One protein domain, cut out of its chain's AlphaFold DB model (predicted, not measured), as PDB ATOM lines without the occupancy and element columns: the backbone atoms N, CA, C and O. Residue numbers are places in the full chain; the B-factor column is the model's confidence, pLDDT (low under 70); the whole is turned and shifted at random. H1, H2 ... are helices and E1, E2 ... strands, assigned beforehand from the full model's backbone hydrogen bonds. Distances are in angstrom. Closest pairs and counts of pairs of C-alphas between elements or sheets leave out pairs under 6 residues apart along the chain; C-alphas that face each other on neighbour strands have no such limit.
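Overview. This is residues 21 to 129 of the 135 residues of an uncharacterized protein of Methanomassiliicoccales archaeon (UniProt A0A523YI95). A twisted sheet of five strands forms a wall with one helix, H1, packed over one face, and a small two-strand hairpin, E1 and E2, sits next to the helix. The loop of residues 46 to 64 lies at one end of the long axis and the loop of residues 105 to 113 at the other. The 109 printed residues hold one named helix and seven named strands, in the order E1 E2 E3 E4 H1 E5 E6 E7, of mixed class. The larger sheet runs E3 E4 E5 E7 E6 and is mixed, while E1 and E2 are antiparallel. The whole is only just compact, close to loose, with a radius of gyration of the C-alphas of 15.5 A, and is elongated, spanning 51 by 31 by 22 A.

Along the chain. E1, residues 26 to 29, begins with C-alpha 26 at (6.904, 31.063, 9.996). E2 is residues 35 to 38, and E3 is residues 42 to 45. E4, residues 65 to 73, is 23.7 A long. H1, residues 79 to 91, is 18.7 A long and begins with C-alpha 79 at (14.526, 44.066, 2.498). E5, residues 95 to 104, is the longest strand at 26.3 A. E6, residues 114 to 119, is 16.5 A long. E7, residues 122 to 128, is 19.7 A long and ends with C-alpha 128 at (11.800, 59.386, 10.930).

Arrangement. E1 and E2 form an antiparallel hairpin, with N 26 and O 38 2.8 A apart, within hydrogen-bond range. The C-alphas of Leu 38 in E2 and Lys 85 in H1, the closest of the two elements, are 6.6 A apart. Residues 21 to 22 pair antiparallel with residues 42 to 43 of E3. E3 and E4 form a hairpin, with N 44 and O 67 at 2.8 A. E4 and E5 are parallel, with N 72 and O 101 at 2.8 A. E4, H1 and E5 form a strand-helix-strand unit, two parallel neighbour strands with a helix between them in the chain, and its crossover is right-handed. H1 is on the larger sheet in two layers, a helix on one face of a sheet, at a height over the sheet of 8.8 A. H1 lies over E4 and E5 and runs along the strands, at 13 degrees to E5 on the local plane. Its closest C-alphas to E5 are those of Leu 89 and Ala 95, 5.6 A apart. In H1 every O i to N i+4 pair is within hydrogen-bond range. E5 and E7 are parallel, with N 102 and O 125 at 2.8 A. E6 and E7 form a hairpin, with N 117 and O 124 at 2.8 A. E3 and E6 are the edge strands and stand apart.

Size, cuts and confidence. The two C-alphas farthest apart, those of Asn 53 and Gln 109, are 51.5 A apart. The printed part has no cut. The link from E3 to E4, 19 residues, is long. The mean pLDDT of the printed part is 75.6, and it is under 70 at residues 30 to 33, 47 to 63, 74 to 79 and 107 to 112.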
ATOM      1  N   VAL A  21       5.148  37.321  19.806       73.00
ATOM      2  CA  VAL A  21       6.468  36.704  19.693       73.00
ATOM      3  C   VAL A  21       7.335  37.610  18.836       73.00
ATOM      4  O   VAL A  21       6.925  38.023  17.754       73.00
ATOM      5  N   CYS A  22       8.526  37.917  19.333       76.50
ATOM      6  CA  CYS A  22       9.554  38.560  18.531       76.50
ATOM      7  C   CYS A  22      10.443  37.481  17.912       76.50
ATOM      8  O   CYS A  22      10.741  36.497  18.590       76.50
ATOM      9  N   ASP A  23      10.888  37.698  16.675       70.25
ATOM     10  CA  ASP A  23      11.865  36.842  15.990       70.25
ATOM     11  C   ASP A  23      11.406  35.371  15.846       70.25
ATOM     12  O   ASP A  23      11.997  34.436  16.391       70.25
ATOM     13  N   CYS A  24      10.285  35.161  15.147       75.25
ATOM     14  CA  CYS A  24       9.661  33.846  14.982       75.25
ATOM     15  C   CYS A  24       9.697  33.375  13.525       75.25
ATOM     16  O   CYS A  24       9.215  34.076  12.639       75.25
ATOM     17  N   THR A  25      10.197  32.164  13.270       81.75
ATOM     18  CA  THR A  25      10.168  31.572  11.925       81.75
ATOM     19  C   THR A  25       8.794  30.988  11.607       81.75
ATOM     20  O   THR A  25       8.348  30.025  12.229       81.75
ATOM     21  N   LEU A  26       8.151  31.538  10.582       78.25
ATOM     22  CA  LEU A  26       6.904  31.063   9.996       78.25
ATOM     23  C   LEU A  26       7.202  30.174   8.791       78.25
ATOM     24  O   LEU A  26       7.902  30.602   7.873       78.25
ATOM     25  N   TYR A  27       6.631  28.971   8.758       78.94
ATOM     26  CA  TYR A  27       6.655  28.091   7.588       78.94
ATOM     27  C   TYR A  27       5.291  28.105   6.898       78.94
ATOM     28  O   TYR A  27       4.267  28.049   7.567       78.94
ATOM     29  N   TYR A  28       5.270  28.154   5.566       74.88
ATOM     30  CA  TYR A  28       4.022  28.152   4.800       74.88
ATOM     31  C   TYR A  28       4.202  27.559   3.399       74.88
ATOM     32  O   TYR A  28       5.319  27.458   2.881       74.88
ATOM     33  N   ASN A  29       3.088  27.154   2.788       73.62
ATOM     34  CA  ASN A  29       3.062  26.625   1.428       73.62
ATOM     35  C   ASN A  29       2.992  27.770   0.406       73.62
ATOM     36  O   ASN A  29       2.188  28.692   0.534       73.62
ATOM     37  N   TYR A  30       3.832  27.698  -0.623       68.81
ATOM     38  CA  TYR A  30       3.837  28.601  -1.768       68.81
ATOM     39  C   TYR A  30       2.977  28.044  -2.912       68.81
ATOM     40  O   TYR A  30       2.615  26.868  -2.913       68.81
ATOM     41  N   LYS A  31       2.642  28.892  -3.896       63.66
ATOM     42  CA  LYS A  31       1.635  28.641  -4.955       63.66
ATOM     43  C   LYS A  31       1.858  27.368  -5.798       63.66
ATOM     44  O   LYS A  31       0.957  26.962  -6.523       63.66
ATOM     45  N   ASP A  32       3.031  26.753  -5.722       68.75
ATOM     46  CA  ASP A  32       3.454  25.547  -6.442       68.75
ATOM     47  C   ASP A  32       3.623  24.306  -5.539       68.75
ATOM     48  O   ASP A  32       4.105  23.270  -5.995       68.75
ATOM     49  N   GLY A  33       3.232  24.394  -4.264       69.25
ATOM     50  CA  GLY A  33       3.476  23.355  -3.260       69.25
ATOM     51  C   GLY A  33       4.889  23.393  -2.665       69.25
ATOM     52  O   GLY A  33       5.233  22.531  -1.855       69.25
ATOM     53  N   GLY A  34       5.713  24.380  -3.037       76.56
ATOM     54  CA  GLY A  34       7.002  24.631  -2.409       76.56
ATOM     55  C   GLY A  34       6.833  25.130  -0.975       76.56
ATOM     56  O   GLY A  34       5.997  25.985  -0.696       76.56
ATOM     57  N   ARG A  35       7.641  24.616  -0.045       78.31
ATOM     58  CA  ARG A  35       7.642  25.083   1.345       78.31
ATOM     59  C   ARG A  35       8.582  26.279   1.483       78.31
ATOM     60  O   ARG A  35       9.777  26.153   1.218       78.31
ATOM     61  N   LEU A  36       8.052  27.421   1.909       80.56
ATOM     62  CA  LEU A  36       8.826  28.625   2.204       80.56
ATOM     63  C   LEU A  36       8.851  28.913   3.701       80.56
ATOM     64  O   LEU A  36       8.081  28.350   4.482       80.56
ATOM     65  N   TYR A  37       9.766  29.803   4.080       83.75
ATOM     66  CA  TYR A  37       9.797  30.385   5.410       83.75
ATOM     67  C   TYR A  37      10.059  31.894   5.365       83.75
ATOM     68  O   TYR A  37      10.755  32.408   4.473       83.75
ATOM     69  N   LEU A  38       9.507  32.585   6.357       83.94
ATOM     70  CA  LEU A  38       9.772  33.982   6.690       83.94
ATOM     71  C   LEU A  38      10.059  34.071   8.191       83.94
ATOM     72  O   LEU A  38       9.547  33.256   8.949       83.94
ATOM     73  N   GLN A  39      10.855  35.043   8.622       86.25
ATOM     74  CA  GLN A  39      11.162  35.262  10.033       86.25
ATOM     75  C   GLN A  39      10.859  36.724  10.395       86.25
ATOM     76  O   GLN A  39      11.788  37.525  10.432       86.25
ATOM     77  N   PRO A  40       9.574  37.087  10.603       86.75
ATOM     78  CA  PRO A  40       9.205  38.457  10.931       86.75
ATOM     79  C   PRO A  40       9.767  38.900  12.278       86.75
ATOM     80  O   PRO A  40       9.835  38.111  13.226       86.75
ATOM     81  N   ASP A  41      10.066  40.195  12.393       88.50
ATOM     82  CA  ASP A  41      10.478  40.807  13.657       88.50
ATOM     83  C   ASP A  41       9.417  40.641  14.743       88.50
ATOM     84  O   ASP A  41       9.758  40.417  15.907       88.50
ATOM     85  N   ILE A  42       8.133  40.755  14.381       88.94
ATOM     86  CA  ILE A  42       7.011  40.601  15.309       88.94
ATOM     87  C   ILE A  42       5.917  39.750  14.674       88.94
ATOM     88  O   ILE A  42       5.447  40.023  13.569       88.94
ATOM     89  N   VAL A  43       5.449  38.763  15.430       86.50
ATOM     90  CA  VAL A  43       4.296  37.931  15.102       86.50
ATOM     91  C   VAL A  43       3.307  37.971  16.262       86.50
ATOM     92  O   VAL A  43       3.672  37.761  17.418       86.50
ATOM     93  N   VAL A  44       2.041  38.227  15.954       85.31
ATOM     94  CA  VAL A  44       0.918  38.088  16.883       85.31
ATOM     95  C   VAL A  44       0.093  36.900  16.433       85.31
ATOM     96  O   VAL A  44      -0.500  36.911  15.354       85.31
ATOM     97  N   TRP A  45       0.060  35.872  17.268       77.56
ATOM     98  CA  TRP A  45      -0.681  34.649  16.994       77.56
ATOM     99  C   TRP A  45      -2.137  34.771  17.421       77.56
ATOM    100  O   TRP A  45      -2.442  35.466  18.395       77.56
ATOM    101  N   ASN A  46      -3.029  34.063  16.726       74.44
ATOM    102  CA  ASN A  46      -4.368  33.843  17.253       74.44
ATOM    103  C   ASN A  46      -4.320  32.898  18.457       74.44
ATOM    104  O   ASN A  46      -3.361  32.141  18.645       74.44
ATOM    105  N   ASP A  47      -5.373  32.934  19.267       68.50
ATOM    106  CA  ASP A  47      -5.543  31.945  20.318       68.50
ATOM    107  C   ASP A  47      -5.878  30.586  19.674       68.50
ATOM    108  O   ASP A  47      -6.780  30.523  18.832       68.50
ATOM    109  N   PRO A  48      -5.160  29.499  20.022       64.31
ATOM    110  CA  PRO A  48      -5.561  28.160  19.605       64.31
ATOM    111  C   PRO A  48      -6.915  27.806  20.227       64.31
ATOM    112  O   PRO A  48      -7.242  28.271  21.321       64.31
ATOM    113  N   GLU A  49      -7.662  26.917  19.573       66.06
ATOM    114  CA  GLU A  49      -8.857  26.318  20.181       66.06
ATOM    115  C   GLU A  49      -8.510  25.540  21.464       66.06
ATOM    116  O   GLU A  49      -9.267  25.599  22.434       66.06
ATOM    117  N   ASP A  50      -7.344  24.879  21.491       63.41
ATOM    118  CA  ASP A  50      -6.773  24.220  22.671       63.41
ATOM    119  C   ASP A  50      -5.424  24.866  23.069       63.41
ATOM    120  O   ASP A  50      -4.397  24.635  22.421       63.41
ATOM    121  N   PRO A  51      -5.391  25.687  24.136       61.31
ATOM    122  CA  PRO A  51      -4.166  26.301  24.648       61.31
ATOM    123  C   PRO A  51      -3.093  25.313  25.105       61.31
ATOM    124  O   PRO A  51      -1.916  25.685  25.059       61.31
ATOM    125  N   ASP A  52      -3.489  24.110  25.532       57.75
ATOM    126  CA  ASP A  52      -2.600  23.086  26.086       57.75
ATOM    127  C   ASP A  52      -1.985  22.202  24.988       57.75
ATOM    128  O   ASP A  52      -0.931  21.603  25.205       57.75
ATOM    129  N   ASN A  53      -2.590  22.180  23.794       52.16
ATOM    130  CA  ASN A  53      -2.091  21.485  22.604       52.16
ATOM    131  C   ASN A  53      -2.080  22.421  21.382       52.16
ATOM    132  O   ASN A  53      -2.879  22.250  20.457       52.16
ATOM    133  N   PRO A  54      -1.195  23.434  21.352       54.38
ATOM    134  CA  PRO A  54      -1.098  24.317  20.200       54.38
ATOM    135  C   PRO A  54      -0.635  23.532  18.953       54.38
ATOM    136  O   PRO A  54       0.297  22.731  19.061       54.38
ATOM    137  N   PRO A  55      -1.234  23.774  17.774       52.91
ATOM    138  CA  PRO A  55      -0.774  23.230  16.500       52.91
ATOM    139  C   PRO A  55       0.700  23.544  16.253       52.91
ATOM    140  O   PRO A  55       1.169  24.656  16.517       52.91
ATOM    141  N   ASP A  56       1.432  22.564  15.729       51.75
ATOM    142  CA  ASP A  56       2.836  22.743  15.387       51.75
ATOM    143  C   ASP A  56       2.949  23.574  14.099       51.75
ATOM    144  O   ASP A  56       2.434  23.190  13.045       51.75
ATOM    145  N   ILE A  57       3.663  24.705  14.160       51.41
ATOM    146  CA  ILE A  57       3.935  25.589  13.003       51.41
ATOM    147  C   ILE A  57       4.633  24.796  11.879       51.41
ATOM    148  O   ILE A  57       4.601  25.168  10.704       51.41
ATOM    149  N   VAL A  58       5.278  23.679  12.232       46.66
ATOM    150  CA  VAL A  58       6.041  22.832  11.321       46.66
ATOM    151  C   VAL A  58       5.169  21.813  10.568       46.66
ATOM    152  O   VAL A  58       5.568  21.400   9.473       46.66
ATOM    153  N   GLU A  59       3.996  21.425  11.077       43.84
ATOM    154  CA  GLU A  59       3.236  20.275  10.545       43.84
ATOM    155  C   GLU A  59       1.990  20.626   9.719       43.84
ATOM    156  O   GLU A  59       1.314  19.735   9.209       43.84
ATOM    157  N   GLY A  60       1.784  21.907   9.406       43.38
ATOM    158  CA  GLY A  60       1.007  22.278   8.219       43.38
ATOM    159  C   GLY A  60      -0.491  22.473   8.428       43.38
ATOM    160  O   GLY A  60      -1.238  22.441   7.450       43.38
ATOM    161  N   GLU A  61      -0.931  22.764   9.646       47.88
ATOM    162  CA  GLU A  61      -2.211  23.442   9.826       47.88
ATOM    163  C   GLU A  61      -1.961  24.949   9.846       47.88
ATOM    164  O   GLU A  61      -1.058  25.423  10.535       47.88
ATOM    165  N   ASN A  62      -2.714  25.687   9.024       53.31
ATOM    166  CA  ASN A  62      -2.701  27.146   8.940       53.31
ATOM    167  C   ASN A  62      -3.019  27.733  10.319       53.31
ATOM    168  O   ASN A  62      -4.168  28.061  10.606       53.31
ATOM    169  N   PHE A  63      -2.023  27.830  11.196       60.31
ATOM    170  CA  PHE A  63      -2.204  28.474  12.479       60.31
ATOM    171  C   PHE A  63      -2.391  29.965  12.188       60.31
ATOM    172  O   PHE A  63      -1.466  30.576  11.641       60.31
ATOM    173  N   PRO A  64      -3.579  30.549  12.442       70.06
ATOM    174  CA  PRO A  64      -3.895  31.849  11.882       70.06
ATOM    175  C   PRO A  64      -3.043  32.892  12.589       70.06
ATOM    176  O   PRO A  64      -3.198  33.170  13.783       70.06
ATOM    177  N   VAL A  65      -2.099  33.460  11.853       79.75
ATOM    178  CA  VAL A  65      -1.341  34.598  12.336       79.75
ATOM    179  C   VAL A  65      -2.275  35.802  12.282       79.75
ATOM    180  O   VAL A  65      -2.852  36.126  11.249       79.75
ATOM    181  N   LEU A  66      -2.469  36.496  13.395       83.12
ATOM    182  CA  LEU A  66      -3.334  37.671  13.393       83.12
ATOM    183  C   LEU A  66      -2.624  38.863  12.776       83.12
ATOM    184  O   LEU A  66      -3.209  39.595  11.984       83.12
ATOM    185  N   TRP A  67      -1.364  39.067  13.144       87.75
ATOM    186  CA  TRP A  67      -0.609  40.221  12.691       87.75
ATOM    187  C   TRP A  67       0.871  39.890  12.561       87.75
ATOM    188  O   TRP A  67       1.451  39.276  13.454       87.75
ATOM    189  N   VAL A  68       1.486  40.314  11.462       90.00
ATOM    190  CA  VAL A  68       2.931  40.201  11.228       90.00
ATOM    191  C   VAL A  68       3.543  41.567  10.959       90.00
ATOM    192  O   VAL A  68       2.930  42.417  10.309       90.00
ATOM    193  N   CYS A  69       4.768  41.776  11.429       91.62
ATOM    194  CA  CYS A  69       5.515  42.991  11.156       91.62
ATOM    195  C   CYS A  69       6.991  42.723  10.898       91.62
ATOM    196  O   CYS A  69       7.633  41.961  11.617       91.62
ATOM    197  N   GLU A  70       7.498  43.418   9.886       91.00
ATOM    198  CA  GLU A  70       8.913  43.531   9.538       91.00
ATOM    199  C   GLU A  70       9.398  44.954   9.830       91.00
ATOM    200  O   GLU A  70       8.757  45.933   9.444       91.00
ATOM    201  N   ILE A  71      10.543  45.089  10.486       89.44
ATOM    202  CA  ILE A  71      11.178  46.355  10.834       89.44
ATOM    203  C   ILE A  71      12.445  46.486  10.001       89.44
ATOM    204  O   ILE A  71      13.431  45.774  10.184       89.44
ATOM    205  N   LYS A  72      12.444  47.450   9.088       86.31
ATOM    206  CA  LYS A  72      13.564  47.708   8.192       86.31
ATOM    207  C   LYS A  72      14.374  48.900   8.692       86.31
ATOM    208  O   LYS A  72      13.834  49.958   9.023       86.31
ATOM    209  N   TYR A  73      15.690  48.709   8.763       82.75
ATOM    210  CA  TYR A  73      16.644  49.706   9.245       82.75
ATOM    211  C   TYR A  73      17.540  50.169   8.098       82.75
ATOM    212  O   TYR A  73      18.525  49.516   7.753       82.75
ATOM    213  N   GLY A  74      17.247  51.351   7.555       68.06
ATOM    214  CA  GLY A  74      18.004  51.914   6.439       68.06
ATOM    215  C   GLY A  74      17.754  51.194   5.107       68.06
ATOM    216  O   GLY A  74      17.272  50.073   5.048       68.06
ATOM    217  N   LYS A  75      18.063  51.869   3.996       59.66
ATOM    218  CA  LYS A  75      17.743  51.396   2.641       59.66
ATOM    219  C   LYS A  75      18.629  50.210   2.227       59.66
ATOM    220  O   LYS A  75      19.667  50.440   1.600       59.66
ATOM    221  N   LYS A  76      18.252  48.959   2.507       54.06
ATOM    222  CA  LYS A  76      18.845  47.792   1.833       54.06
ATOM    223  C   LYS A  76      17.849  47.166   0.860       54.06
ATOM    224  O   LYS A  76      16.669  47.044   1.130       54.06
ATOM    225  N   LYS A  77      18.346  46.762  -0.314       53.56
ATOM    226  CA  LYS A  77      17.544  46.080  -1.348       53.56
ATOM    227  C   LYS A  77      17.126  44.659  -0.953       53.56
ATOM    228  O   LYS A  77      16.154  44.153  -1.493       53.56
ATOM    229  N   GLU A  78      17.859  44.016  -0.042       51.19
ATOM    230  CA  GLU A  78      17.517  42.682   0.483       51.19
ATOM    231  C   GLU A  78      16.173  42.696   1.236       51.19
ATOM    232  O   GLU A  78      15.455  41.700   1.219       51.19
ATOM    233  N   ASP A  79      15.777  43.858   1.766       61.88
ATOM    234  CA  ASP A  79      14.526  44.066   2.498       61.88
ATOM    235  C   ASP A  79      13.272  43.935   1.616       61.88
ATOM    236  O   ASP A  79      12.184  43.679   2.131       61.88
ATOM    237  N   GLU A  80      13.405  44.068   0.289       72.06
ATOM    238  CA  GLU A  80      12.283  43.892  -0.643       72.06
ATOM    239  C   GLU A  80      11.792  42.438  -0.661       72.06
ATOM    240  O   GLU A  80      10.594  42.198  -0.785       72.06
ATOM    241  N   TRP A  81      12.688  41.460  -0.484       80.81
ATOM    242  CA  TRP A  81      12.312  40.046  -0.546       80.81
ATOM    243  C   TRP A  81      11.475  39.603   0.657       80.81
ATOM    244  O   TRP A  81      10.508  38.861   0.489       80.81
ATOM    245  N   ASP A  82      11.794  40.089   1.858       82.44
ATOM    246  CA  ASP A  82      10.988  39.803   3.051       82.44
ATOM    247  C   ASP A  82       9.617  40.475   2.972       82.44
ATOM    248  O   ASP A  82       8.615  39.875   3.353       82.44
ATOM    249  N   ILE A  83       9.548  41.684   2.401       85.81
ATOM    250  CA  ILE A  83       8.274  42.366   2.147       85.81
ATOM    251  C   ILE A  83       7.421  41.559   1.161       85.81
ATOM    252  O   ILE A  83       6.227  41.379   1.399       85.81
ATOM    253  N   GLU A  84       8.006  41.033   0.082       86.69
ATOM    254  CA  GLU A  84       7.284  40.165  -0.858       86.69
ATOM    255  C   GLU A  84       6.797  38.873  -0.185       86.69
ATOM    256  O   GLU A  84       5.636  38.493  -0.341       86.69
ATOM    257  N   LYS A  85       7.624  38.226   0.646       86.12
ATOM    258  CA  LYS A  85       7.183  37.077   1.455       86.12
ATOM    259  C   LYS A  85       6.046  37.438   2.415       86.12
ATOM    260  O   LYS A  85       5.111  36.653   2.560       86.12
ATOM    261  N   LEU A  86       6.090  38.619   3.036       88.31
ATOM    262  CA  LEU A  86       5.038  39.085   3.937       88.31
ATOM    263  C   LEU A  86       3.722  39.312   3.184       88.31
ATOM    264  O   LEU A  86       2.674  38.865   3.639       88.31
ATOM    265  N   LYS A  87       3.765  39.927   1.993       88.00
ATOM    266  CA  LYS A  87       2.588  40.033   1.110       88.00
ATOM    267  C   LYS A  87       2.029  38.658   0.758       88.00
ATOM    268  O   LYS A  87       0.818  38.463   0.788       88.00
ATOM    269  N   HIS A  88       2.901  37.692   0.490       85.56
ATOM    270  CA  HIS A  88       2.486  36.324   0.209       85.56
ATOM    271  C   HIS A  88       1.776  35.652   1.384       85.56
ATOM    272  O   HIS A  88       0.782  34.969   1.148       85.56
ATOM    273  N   LEU A  89       2.223  35.862   2.626       85.31
ATOM    274  CA  LEU A  89       1.506  35.363   3.807       85.31
ATOM    275  C   LEU A  89       0.065  35.890   3.862       85.31
ATOM    276  O   LEU A  89      -0.854  35.124   4.145       85.31
ATOM    277  N   LEU A  90      -0.136  37.171   3.542       86.56
ATOM    278  CA  LEU A  90      -1.462  37.804   3.507       86.56
ATOM    279  C   LEU A  90      -2.317  37.302   2.335       86.56
ATOM    280  O   LEU A  90      -3.533  37.166   2.442       86.56
ATOM    281  N   ASP A  91      -1.696  37.021   1.191       85.12
ATOM    282  CA  ASP A  91      -2.387  36.482   0.020       85.12
ATOM    283  C   ASP A  91      -2.785  35.016   0.159       85.12
ATOM    284  O   ASP A  91      -3.723  34.582  -0.502       85.12
ATOM    285  N   GLN A  92      -2.053  34.248   0.961       78.94
ATOM    286  CA  GLN A  92      -2.381  32.859   1.284       78.94
ATOM    287  C   GLN A  92      -3.255  32.736   2.537       78.94
ATOM    288  O   GLN A  92      -3.491  31.619   2.984       78.94
ATOM    289  N   GLU A  93      -3.710  33.860   3.103       80.12
ATOM    290  CA  GLU A  93      -4.544  33.895   4.315       80.12
ATOM    291  C   GLU A  93      -3.885  33.183   5.513       80.12
ATOM    292  O   GLU A  93      -4.550  32.722   6.435       80.12
ATOM    293  N   VAL A  94      -2.546  33.118   5.516       80.56
ATOM    294  CA  VAL A  94      -1.749  32.631   6.652       80.56
ATOM    295  C   VAL A  94      -1.708  33.694   7.748       80.56
ATOM    296  O   VAL A  94      -1.661  33.364   8.933       80.56
ATOM    297  N   ALA A  95      -1.741  34.973   7.350       84.00
ATOM    298  CA  ALA A  95      -1.843  36.113   8.248       84.00
ATOM    299  C   ALA A  95      -3.032  37.025   7.895       84.00
ATOM    300  O   ALA A  95      -3.293  37.266   6.717       84.00
ATOM    301  N   ASN A  96      -3.706  37.588   8.906       83.44
ATOM    302  CA  ASN A  96      -4.846  38.498   8.698       83.44
ATOM    303  C   ASN A  96      -4.394  39.920   8.365       83.44
ATOM    304  O   ASN A  96      -4.980  40.600   7.526       83.44
ATOM    305  N   PHE A  97      -3.352  40.380   9.048       88.00
ATOM    306  CA  PHE A  97      -2.821  41.722   8.899       88.00
ATOM    307  C   PHE A  97      -1.305  41.675   8.804       88.00
ATOM    308  O   PHE A  97      -0.642  40.867   9.452       88.00
ATOM    309  N   GLY A  98      -0.749  42.588   8.021       90.88
ATOM    310  CA  GLY A  98       0.688  42.747   7.921       90.88
ATOM    311  C   GLY A  98       1.060  44.207   7.805       90.88
ATOM    312  O   GLY A  98       0.343  44.998   7.180       90.88
ATOM    313  N   CYS A  99       2.198  44.566   8.384       91.88
ATOM    314  CA  CYS A  99       2.851  45.815   8.054       91.88
ATOM    315  C   CYS A  99       4.358  45.658   7.906       91.88
ATOM    316  O   CYS A  99       4.946  44.695   8.387       91.88
ATOM    317  N   TRP A 100       4.995  46.652   7.302       90.75
ATOM    318  CA  TRP A 100       6.409  46.885   7.550       90.75
ATOM    319  C   TRP A 100       6.645  48.307   8.044       90.75
ATOM    320  O   TRP A 100       5.955  49.253   7.645       90.75
ATOM    321  N   LEU A 101       7.624  48.441   8.929       89.62
ATOM    322  CA  LEU A 101       8.081  49.692   9.504       89.62
ATOM    323  C   LEU A 101       9.448  50.040   8.916       89.62
ATOM    324  O   LEU A 101      10.432  49.374   9.211       89.62
ATOM    325  N   ASP A 102       9.516  51.092   8.111       87.56
ATOM    326  CA  ASP A 102      10.767  51.661   7.611       87.56
ATOM    327  C   ASP A 102      11.264  52.742   8.582       87.56
ATOM    328  O   ASP A 102      10.612  53.776   8.783       87.56
ATOM    329  N   ILE A 103      12.405  52.483   9.222       86.06
ATOM    330  CA  ILE A 103      13.046  53.407  10.156       86.06
ATOM    331  C   ILE A 103      14.142  54.178   9.422       86.06
ATOM    332  O   ILE A 103      15.212  53.653   9.097       86.06
ATOM    333  N   LEU A 104      13.891  55.474   9.228       84.06
ATOM    334  CA  LEU A 104      14.803  56.408   8.582       84.06
ATOM    335  C   LEU A 104      15.478  57.299   9.627       84.06
ATOM    336  O   LEU A 104      14.817  58.040  10.353       84.06
ATOM    337  N   PHE A 105      16.809  57.274   9.677       80.50
ATOM    338  CA  PHE A 105      17.600  58.140  10.557       80.50
ATOM    339  C   PHE A 105      17.882  59.498   9.894       80.50
ATOM    340  O   PHE A 105      19.027  59.839   9.594       80.50
ATOM    341  N   GLU A 106      16.824  60.256   9.618       79.38
ATOM    342  CA  GLU A 106      16.870  61.593   9.023       79.38
ATOM    343  C   GLU A 106      15.975  62.563   9.809       79.38
ATOM    344  O   GLU A 106      14.907  62.191  10.296       79.38
ATOM    345  N   PHE A 107      16.386  63.830   9.927       67.94
ATOM    346  CA  PHE A 107      15.515  64.857  10.500       67.94
ATOM    347  C   PHE A 107      14.266  65.018   9.628       67.94
ATOM    348  O   PHE A 107      14.369  65.237   8.419       67.94
ATOM    349  N   ALA A 108      13.081  64.968  10.241       64.94
ATOM    350  CA  ALA A 108      11.847  65.336   9.562       64.94
ATOM    351  C   ALA A 108      11.919  66.827   9.184       64.94
ATOM    352  O   ALA A 108      11.848  67.696  10.049       64.94
ATOM    353  N   GLN A 109      12.120  67.129   7.897       58.00
ATOM    354  CA  GLN A 109      12.340  68.508   7.437       58.00
ATOM    355  C   GLN A 109      11.090  69.385   7.598       58.00
ATOM    356  O   GLN A 109      11.218  70.577   7.860       58.00
ATOM    357  N   THR A 110       9.894  68.796   7.506       55.19
ATOM    358  CA  THR A 110       8.593  69.417   7.789       55.19
ATOM    359  C   THR A 110       7.551  68.313   8.048       55.19
ATOM    360  O   THR A 110       7.373  67.419   7.226       55.19
ATOM    361  N   GLY A 111       6.836  68.355   9.179       57.88
ATOM    362  CA  GLY A 111       5.700  67.454   9.454       57.88
ATOM    363  C   GLY A 111       5.985  66.209  10.311       57.88
ATOM    364  O   GLY A 111       7.080  66.025  10.836       57.88
ATOM    365  N   ASN A 112       4.930  65.400  10.501       60.72
ATOM    366  CA  ASN A 112       4.851  64.271  11.437       60.72
ATOM    367  C   ASN A 112       6.029  63.292  11.286       60.72
ATOM    368  O   ASN A 112       6.282  62.774  10.200       60.72
ATOM    369  N   GLY A 113       6.695  62.970  12.401       78.31
ATOM    370  CA  GLY A 113       7.784  61.982  12.449       78.31
ATOM    371  C   GLY A 113       7.350  60.542  12.143       78.31
ATOM    372  O   GLY A 113       8.198  59.666  12.018       78.31
ATOM    373  N   ILE A 114       6.045  60.296  12.001       83.69
ATOM    374  CA  ILE A 114       5.452  59.007  11.645       83.69
ATOM    375  C   ILE A 114       4.444  59.241  10.518       83.69
ATOM    376  O   ILE A 114       3.577  60.112  10.632       83.69
ATOM    377  N   ALA A 115       4.543  58.454   9.452       83.75
ATOM    378  CA  ALA A 115       3.597  58.448   8.342       83.75
ATOM    379  C   ALA A 115       3.138  57.018   8.050       83.75
ATOM    380  O   ALA A 115       3.969  56.121   7.930       83.75
ATOM    381  N   TRP A 116       1.828  56.828   7.911       83.31
ATOM    382  CA  TRP A 116       1.222  55.554   7.531       83.31
ATOM    383  C   TRP A 116       0.677  55.642   6.112       83.31
ATOM    384  O   TRP A 116       0.044  56.633   5.748       83.31
ATOM    385  N   ASP A 117       0.909  54.593   5.339       84.88
ATOM    386  CA  ASP A 117       0.350  54.378   4.013       84.88
ATOM    387  C   ASP A 117      -0.148  52.933   3.916       84.88
ATOM    388  O   ASP A 117       0.262  52.063   4.689       84.88
ATOM    389  N   ARG A 118      -1.044  52.665   2.972       81.12
ATOM    390  CA  ARG A 118      -1.505  51.312   2.684       81.12
ATOM    391  C   ARG A 118      -1.319  51.028   1.208       81.12
ATOM    392  O   ARG A 118      -1.906  51.694   0.358       81.12
ATOM    393  N   LYS A 119      -0.552  49.983   0.915       75.19
ATOM    394  CA  LYS A 119      -0.367  49.476  -0.442       75.19
ATOM    395  C   LYS A 119      -0.950  48.079  -0.489       75.19
ATOM    396  O   LYS A 119      -0.484  47.196   0.217       75.19
ATOM    397  N   GLU A 120      -1.984  47.882  -1.301       79.50
ATOM    398  CA  GLU A 120      -2.648  46.578  -1.432       79.50
ATOM    399  C   GLU A 120      -3.181  46.072  -0.065       79.50
ATOM    400  O   GLU A 120      -3.957  46.766   0.605       79.50
ATOM    401  N   LYS A 121      -2.779  44.867   0.361       79.25
ATOM    402  CA  LYS A 121      -3.183  44.236   1.631       79.25
ATOM    403  C   LYS A 121      -2.281  44.570   2.822       79.25
ATOM    404  O   LYS A 121      -2.560  44.136   3.934       79.25
ATOM    405  N   ILE A 122      -1.213  45.333   2.612       87.38
ATOM    406  CA  ILE A 122      -0.146  45.522   3.592       87.38
ATOM    407  C   ILE A 122      -0.016  46.997   3.979       87.38
ATOM    408  O   ILE A 122      -0.094  47.906   3.145       87.38
ATOM    409  N   TRP A 123       0.150  47.242   5.274       88.06
ATOM    410  CA  TRP A 123       0.384  48.581   5.798       88.06
ATOM    411  C   TRP A 123       1.871  48.922   5.763       88.06
ATOM    412  O   TRP A 123       2.733  48.094   6.041       88.06
ATOM    413  N   THR A 124       2.179  50.172   5.468       87.69
ATOM    414  CA  THR A 124       3.536  50.700   5.516       87.69
ATOM    415  C   THR A 124       3.576  51.828   6.526       87.69
ATOM    416  O   THR A 124       2.791  52.771   6.439       87.69
ATOM    417  N   CYS A 125       4.509  51.757   7.463       87.62
ATOM    418  CA  CYS A 125       4.823  52.859   8.356       87.62
ATOM    419  C   CYS A 125       6.226  53.365   8.055       87.62
ATOM    420  O   CYS A 125       7.161  52.579   7.975       87.62
ATOM    421  N   VAL A 126       6.392  54.677   7.933       86.94
ATOM    422  CA  VAL A 126       7.701  55.329   7.869       86.94
ATOM    423  C   VAL A 126       7.884  56.137   9.143       86.94
ATOM    424  O   VAL A 126       7.142  57.094   9.382       86.94
ATOM    425  N   ALA A 127       8.874  55.763   9.948       86.56
ATOM    426  CA  ALA A 127       9.272  56.494  11.144       86.56
ATOM    427  C   ALA A 127      10.601  57.215  10.892       86.56
ATOM    428  O   ALA A 127      11.611  56.590  10.576       86.56
ATOM    429  N   ARG A 128      10.604  58.543  11.042       84.94
ATOM    430  CA  ARG A 128      11.800  59.386  10.930       84.94
ATOM    431  C   ARG A 128      12.332  59.710  12.314       84.94
ATOM    432  O   ARG A 128      11.659  60.378  13.098       84.94
ATOM    433  N   LEU A 129      13.536  59.236  12.601       79.56
ATOM    434  CA  LEU A 129      14.233  59.456  13.862       79.56
ATOM    435  C   LEU A 129      15.456  60.352  13.638       79.56
ATOM    436  O   LEU A 129      16.116  60.236  12.604       79.56
TER     437      LEU A 129